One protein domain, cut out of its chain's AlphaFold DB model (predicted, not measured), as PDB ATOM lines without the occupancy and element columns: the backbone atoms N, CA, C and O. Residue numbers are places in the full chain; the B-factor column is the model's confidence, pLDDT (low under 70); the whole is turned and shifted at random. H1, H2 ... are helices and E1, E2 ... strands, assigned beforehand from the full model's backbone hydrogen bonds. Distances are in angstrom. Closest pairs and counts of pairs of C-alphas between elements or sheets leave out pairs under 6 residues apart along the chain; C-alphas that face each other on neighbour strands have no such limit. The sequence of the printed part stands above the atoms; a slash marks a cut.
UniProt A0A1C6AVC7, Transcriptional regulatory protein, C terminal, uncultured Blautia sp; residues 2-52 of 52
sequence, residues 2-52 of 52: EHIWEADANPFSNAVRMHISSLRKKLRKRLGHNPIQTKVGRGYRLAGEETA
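Overview. This is residues 2 to 52 of the 52 residues of the protein "Transcriptional regulatory protein, C terminal" of uncultured Blautia sp (UniProt A0A1C6AVC7). A stretch with no named element, residues 2 to 13, leads into one long helix, H1, and a small two-stranded hairpin, E1 and E2, folds back along one side of it, with few contacts between them. The printed part has 51 residues, with one named helix and two named strands in the order H1 E1 E2; the sheet, E1 - E2, is antiparallel and the class is mixed, helices and strands. The whole is only just loose, close to compact, with a radius of gyration of the C-alphas of 12.2 A and spans of 31 by 29 by 18 A.

Along the chain. H1, residues 14 to 31, begins at C-alpha 14 (119.209, 225.734, 130.643) and is 25.3 A long. E1, residues 36 to 39, measures 9.8 A. E2, residues 43 to 46, measures 10.8 A and ends at C-alpha 46 (114.145, 223.143, 149.611).

Arrangement. In H1 every O i to N i+4 pair is within hydrogen-bond range. The closest C-alphas of H1 and E1, those of Arg 24 and Ile 36, are 6.9 A apart. E1 and E2 form a hairpin, with N 37 and O 45 2.8 A apart, within hydrogen-bond range. H1 and E2 are apart.

Size, cuts and confidence. The C-alphas farthest apart, of Glu 2 and Ala 52, are 35.4 A apart. The printed part has no cut, and both links are tight. The model's pLDDT is under 70 at residues 2 to 9, 11 and 49 to 52.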
ATOM      1  N   GLU A   2     114.682 210.270 128.806       46.59
ATOM      2  CA  GLU A   2     115.879 211.033 129.165       46.59
ATOM      3  C   GLU A   2     116.207 210.781 130.647       46.59
ATOM      4  O   GLU A   2     115.422 211.126 131.531       46.59
ATOM      5  N   HIS A   3     117.317 210.092 130.916       52.97
ATOM      6  CA  HIS A   3     117.838 209.840 132.259       52.97
ATOM      7  C   HIS A   3     118.323 211.167 132.870       52.97
ATOM      8  O   HIS A   3     119.427 211.622 132.610       52.97
ATOM      9  N   ILE A   4     117.495 211.804 133.702       54.06
ATOM     10  CA  ILE A   4     117.842 213.033 134.455       54.06
ATOM     11  C   ILE A   4     118.748 212.704 135.673       54.06
ATOM     12  O   ILE A   4     119.049 213.568 136.489       54.06
ATOM     13  N   TRP A   5     119.164 211.442 135.818       51.34
ATOM     14  CA  TRP A   5     119.867 210.896 136.986       51.34
ATOM     15  C   TRP A   5     121.348 210.605 136.733       51.34
ATOM     16  O   TRP A   5     121.961 209.851 137.483       51.34
ATOM     17  N   GLU A   6     121.949 211.209 135.713       55.62
ATOM     18  CA  GLU A   6     123.406 211.233 135.653       55.62
ATOM     19  C   GLU A   6     123.898 212.186 136.748       55.62
ATOM     20  O   GLU A   6     123.475 213.343 136.813       55.62
ATOM     21  N   ALA A   7     124.786 211.708 137.619       54.44
ATOM     22  CA  ALA A   7     125.433 212.503 138.666       54.44
ATOM     23  C   ALA A   7     126.157 213.761 138.120       54.44
ATOM     24  O   ALA A   7     126.476 214.670 138.882       54.44
ATOM     25  N   ASP A   8     126.329 213.833 136.796       56.22
ATOM     26  CA  ASP A   8     126.899 214.942 136.028       56.22
ATOM     27  C   ASP A   8     125.860 215.927 135.464       56.22
ATOM     28  O   ASP A   8     126.212 216.839 134.706       56.22
ATOM     29  N   ALA A   9     124.573 215.780 135.796       63.44
ATOM     30  CA  ALA A   9     123.544 216.713 135.362       63.44
ATOM     31  C   ALA A   9     123.883 218.125 135.861       63.44
ATOM     32  O   ALA A   9     123.674 218.462 137.025       63.44
ATOM     33  N   ASN A  10     124.407 218.963 134.959       72.88
ATOM     34  CA  ASN A  10     124.826 220.317 135.289       72.88
ATOM     35  C   ASN A  10     123.622 221.082 135.874       72.88
ATOM     36  O   ASN A  10     122.694 221.427 135.119       72.88
ATOM     37  N   PRO A  11     123.630 221.416 137.182       69.25
ATOM     38  CA  PRO A  11     122.504 222.086 137.832       69.25
ATOM     39  C   PRO A  11     122.298 223.506 137.284       69.25
ATOM     40  O   PRO A  11     121.268 224.142 137.523       69.25
ATOM     41  N   PHE A  12     123.265 224.005 136.511       75.19
ATOM     42  CA  PHE A  12     123.227 225.290 135.832       75.19
ATOM     43  C   PHE A  12     122.821 225.202 134.360       75.19
ATOM     44  O   PHE A  12     122.756 226.254 133.724       75.19
ATOM     45  N   SER A  13     122.520 224.017 133.822       85.88
ATOM     46  CA  SER A  13     122.030 223.866 132.447       85.88
ATOM     47  C   SER A  13     120.691 224.586 132.233       85.88
ATOM     48  O   SER A  13     119.860 224.711 133.140       85.88
ATOM     49  N   ASN A  14     120.458 225.057 131.004       87.44
ATOM     50  CA  ASN A  14     119.209 225.734 130.643       87.44
ATOM     51  C   ASN A  14     117.988 224.820 130.825       87.44
ATOM     52  O   ASN A  14     116.960 225.274 131.329       87.44
ATOM     53  N   ALA A  15     118.124 223.531 130.499       86.06
ATOM     54  CA  ALA A  15     117.074 222.542 130.711       86.06
ATOM     55  C   ALA A  15     116.670 222.471 132.193       86.06
ATOM     56  O   ALA A  15     115.491 222.639 132.508       86.06
ATOM     57  N   VAL A  16     117.624 222.328 133.121       88.31
ATOM     58  CA  VAL A  16     117.327 222.294 134.566       88.31
ATOM     59  C   VAL A  16     116.652 223.592 135.024       88.31
ATOM     60  O   VAL A  16     115.625 223.547 135.705       88.31
ATOM     61  N   ARG A  17     117.153 224.761 134.602       90.19
ATOM     62  CA  ARG A  17     116.554 226.069 134.948       90.19
ATOM     63  C   ARG A  17     115.095 226.187 134.495       90.19
ATOM     64  O   ARG A  17     114.257 226.700 135.246       90.19
ATOM     65  N   MET A  18     114.774 225.705 133.294       93.00
ATOM     66  CA  MET A  18     113.405 225.703 132.770       93.00
ATOM     67  C   MET A  18     112.483 224.786 133.581       93.00
ATOM     68  O   MET A  18     111.390 225.206 133.976       93.00
ATOM     69  N   HIS A  19     112.935 223.569 133.893       92.25
ATOM     70  CA  HIS A  19     112.168 222.622 134.705       92.25
ATOM     71  C   HIS A  19     111.926 223.159 136.121       92.25
ATOM     72  O   HIS A  19     110.786 223.150 136.594       92.25
ATOM     73  N   ILE A  20     112.951 223.738 136.755       94.44
ATOM     74  CA  ILE A  20     112.830 224.408 138.056       94.44
ATOM     75  C   ILE A  20     111.828 225.565 137.982       94.44
ATOM     76  O   ILE A  20     110.980 225.698 138.862       94.44
ATOM     77  N   SER A  21     111.854 226.377 136.925       94.56
ATOM     78  CA  SER A  21     110.905 227.487 136.754       94.56
ATOM     79  C   SER A  21     109.453 227.005 136.643       94.56
ATOM     80  O   SER A  21     108.557 227.580 137.268       94.56
ATOM     81  N   SER A  22     109.210 225.927 135.893       96.50
ATOM     82  CA  SER A  22     107.889 225.288 135.801       96.50
ATOM     83  C   SER A  22     107.439 224.733 137.155       96.50
ATOM     84  O   SER A  22     106.310 224.975 137.592       96.50
ATOM     85  N   LEU A  23     108.343 224.062 137.873       96.19
ATOM     86  CA  LEU A  23     108.075 223.508 139.195       96.19
ATOM     87  C   LEU A  23     107.725 224.603 140.215       96.19
ATOM     88  O   LEU A  23     106.703 224.497 140.890       96.19
ATOM     89  N   ARG A  24     108.485 225.706 140.259       96.19
ATOM     90  CA  ARG A  24     108.190 226.868 141.121       96.19
ATOM     91  C   ARG A  24     106.781 227.413 140.886       96.19
ATOM     92  O   ARG A  24     106.081 227.724 141.847       96.19
ATOM     93  N   LYS A  25     106.333 227.504 139.626       97.38
ATOM     94  CA  LYS A  25     104.966 227.950 139.292       97.38
ATOM     95  C   LYS A  25     103.907 226.992 139.841       97.38
ATOM     96  O   LYS A  25     102.943 227.444 140.457       97.38
ATOM     97  N   LYS A  26     104.098 225.681 139.655       97.69
ATOM     98  CA  LYS A  26     103.179 224.647 140.165       97.69
ATOM     99  C   LYS A  26     103.086 224.681 141.692       97.69
ATOM    100  O   LYS A  26     101.981 224.651 142.228       97.69
ATOM    101  N   LEU A  27     104.225 224.803 142.374       96.62
ATOM    102  CA  LEU A  27     104.292 224.856 143.834       96.62
ATOM    103  C   LEU A  27     103.649 226.127 144.388       96.62
ATOM    104  O   LEU A  27     102.803 226.020 145.266       96.62
ATOM    105  N   ARG A  28     103.920 227.304 143.808       95.81
ATOM    106  CA  ARG A  28     103.243 228.553 144.211       95.81
ATOM    107  C   ARG A  28     101.725 228.453 144.099       95.81
ATOM    108  O   ARG A  28     101.027 228.919 144.990       95.81
ATOM    109  N   LYS A  29     101.213 227.814 143.041       97.56
ATOM    110  CA  LYS A  29      99.767 227.614 142.851       97.56
ATOM    111  C   LYS A  29      99.141 226.718 143.931       97.56
ATOM    112  O   LYS A  29      97.963 226.876 144.220       97.56
ATOM    113  N   ARG A  30      99.894 225.763 144.484       96.81
ATOM    114  CA  ARG A  30      99.390 224.775 145.456       96.81
ATOM    115  C   ARG A  30      99.660 225.156 146.913       96.81
ATOM    116  O   ARG A  30      98.828 224.868 147.756       96.81
ATOM    117  N   LEU A  31     100.804 225.776 147.190       95.31
ATOM    118  CA  LEU A  31     101.297 226.074 148.539       95.31
ATOM    119  C   LEU A  31     101.184 227.560 148.907       95.31
ATOM    120  O   LEU A  31     101.433 227.925 150.046       95.31
ATOM    121  N   GLY A  32     100.893 228.445 147.950       95.69
ATOM    122  CA  GLY A  32     100.885 229.899 148.167       95.69
ATOM    123  C   GLY A  32     102.278 230.541 148.225       95.69
ATOM    124  O   GLY A  32     102.400 231.757 148.099       95.69
ATOM    125  N   HIS A  33     103.349 229.750 148.318       93.69
ATOM    126  CA  HIS A  33     104.731 230.231 148.300       93.69
ATOM    127  C   HIS A  33     105.639 229.338 147.442       93.69
ATOM    128  O   HIS A  33     105.243 228.282 146.950       93.69
ATOM    129  N   ASN A  34     106.872 229.795 147.212       94.56
ATOM    130  CA  ASN A  34     107.895 229.009 146.533       94.56
ATOM    131  C   ASN A  34     108.865 228.404 147.568       94.56
ATOM    132  O   ASN A  34     109.625 229.167 148.162       94.56
ATOM    133  N   PRO A  35     108.897 227.073 147.751       94.94
ATOM    134  CA  PRO A  35     109.812 226.434 148.693       94.94
ATOM    135  C   PRO A  35     111.213 226.192 148.112       94.94
ATOM    136  O   PRO A  35     112.108 225.824 148.854       94.94
ATOM    137  N   ILE A  36     111.448 226.383 146.808       94.94
ATOM    138  CA  ILE A  36     112.757 226.109 146.198       94.94
ATOM    139  C   ILE A  36     113.668 227.330 146.345       94.94
ATOM    140  O   ILE A  36     113.342 228.428 145.879       94.94
ATOM    141  N   GLN A  37     114.848 227.130 146.919       94.12
ATOM    142  CA  GLN A  37     115.905 228.123 147.053       94.12
ATOM    143  C   GLN A  37     117.033 227.847 146.061       94.12
ATOM    144  O   GLN A  37     117.354 226.700 145.771       94.12
ATOM    145  N   THR A  38     117.640 228.910 145.539       92.25
ATOM    146  CA  THR A  38     118.845 228.808 144.707       92.25
ATOM    147  C   THR A  38     120.065 229.040 145.588       92.25
ATOM    148  O   THR A  38     120.155 230.077 146.246       92.25
ATOM    149  N   LYS A  39     121.017 228.107 145.584       89.62
ATOM    150  CA  LYS A  39     122.325 228.263 146.220       89.62
ATOM    151  C   LYS A  39     123.367 228.473 145.124       89.62
ATOM    152  O   LYS A  39     123.666 227.567 144.344       89.62
ATOM    153  N   VAL A  40     123.896 229.692 145.045       86.56
ATOM    154  CA  VAL A  40     124.901 230.077 144.041       86.56
ATOM    155  C   VAL A  40     126.088 229.111 144.103       86.56
ATOM    156  O   VAL A  40     126.558 228.776 145.188       86.56
ATOM    157  N   GLY A  41     126.514 228.604 142.942       86.44
ATOM    158  CA  GLY A  41     127.607 227.630 142.829       86.44
ATOM    159  C   GLY A  41     127.282 226.209 143.312       86.44
ATOM    160  O   GLY A  41     128.139 225.340 143.220       86.44
ATOM    161  N   ARG A  42     126.059 225.942 143.800       87.25
ATOM    162  CA  ARG A  42     125.658 224.632 144.359       87.25
ATOM    163  C   ARG A  42     124.363 224.063 143.771       87.25
ATOM    164  O   ARG A  42     124.130 222.869 143.889       87.25
ATOM    165  N   GLY A  43     123.522 224.892 143.151       90.50
ATOM    166  CA  GLY A  43     122.263 224.461 142.536       90.50
ATOM    167  C   GLY A  43     121.038 224.913 143.328       90.50
ATOM    168  O   GLY A  43     120.903 226.099 143.637       90.50
ATOM    169  N   TYR A  44     120.123 223.990 143.625       91.88
ATOM    170  CA  TYR A  44     118.839 224.284 144.270       91.88
ATOM    171  C   TYR A  44     118.619 223.404 145.505       91.88
ATOM    172  O   TYR A  44     119.098 222.277 145.536       91.88
ATOM    173  N   ARG A  45     117.883 223.910 146.499       90.94
ATOM    174  CA  ARG A  45     117.473 223.171 147.710       90.94
ATOM    175  C   ARG A  45     116.048 223.529 148.125       90.94
ATOM    176  O   ARG A  45     115.542 224.562 147.672       90.94
ATOM    177  N   LEU A  46     115.418 222.752 149.001       92.81
ATOM    178  CA  LEU A  46     114.145 223.143 149.611       92.81
ATOM    179  C   LEU A  46     114.364 224.018 150.857       92.81
ATOM    180  O   LEU A  46     115.339 223.881 151.593       92.81
ATOM    181  N   ALA A  47     113.458 224.965 151.082       86.94
ATOM    182  CA  ALA A  47     113.397 225.746 152.308       86.94
ATOM    183  C   ALA A  47     113.002 224.816 153.466       86.94
ATOM    184  O   ALA A  47     111.988 224.130 153.370       86.94
ATOM    185  N   GLY A  48     113.800 224.792 154.535       76.38
ATOM    186  CA  GLY A  48     113.618 223.875 155.669       76.38
ATOM    187  C   GLY A  48     114.521 222.638 155.634       76.38
ATOM    188  O   GLY A  48     114.640 221.962 156.648       76.38
ATOM    189  N   GLU A  49     115.227 222.381 154.526       63.75
ATOM    190  CA  GLU A  49     116.374 221.462 154.513       63.75
ATOM    191  C   GLU A  49     117.600 222.182 155.089       63.75
ATOM    192  O   GLU A  49     118.509 222.636 154.386       63.75
ATOM    193  N   GLU A  50     117.544 222.368 156.400       54.00
ATOM    194  CA  GLU A  50     118.667 222.645 157.280       54.00
ATOM    195  C   GLU A  50     118.418 221.773 158.508       54.00
ATOM    196  O   GLU A  50     117.727 222.164 159.447       54.00
ATOM    197  N   THR A  51     118.853 220.516 158.432       52.28
ATOM    198  CA  THR A  51     118.967 219.695 159.631       52.28
ATOM    199  C   THR A  51     120.065 220.288 160.500       52.28
ATOM    200  O   THR A  51     121.152 220.584 159.999       52.28
ATOM    201  N   ALA A  52     119.697 220.469 161.766       41.88
ATOM    202  CA  ALA A  52     120.547 220.532 162.949       41.88
ATOM    203  C   ALA A  52     121.880 219.773 162.836       41.88
ATOM    204  O   ALA A  52     121.916 218.720 162.155       41.88
TER     205      ALA A  52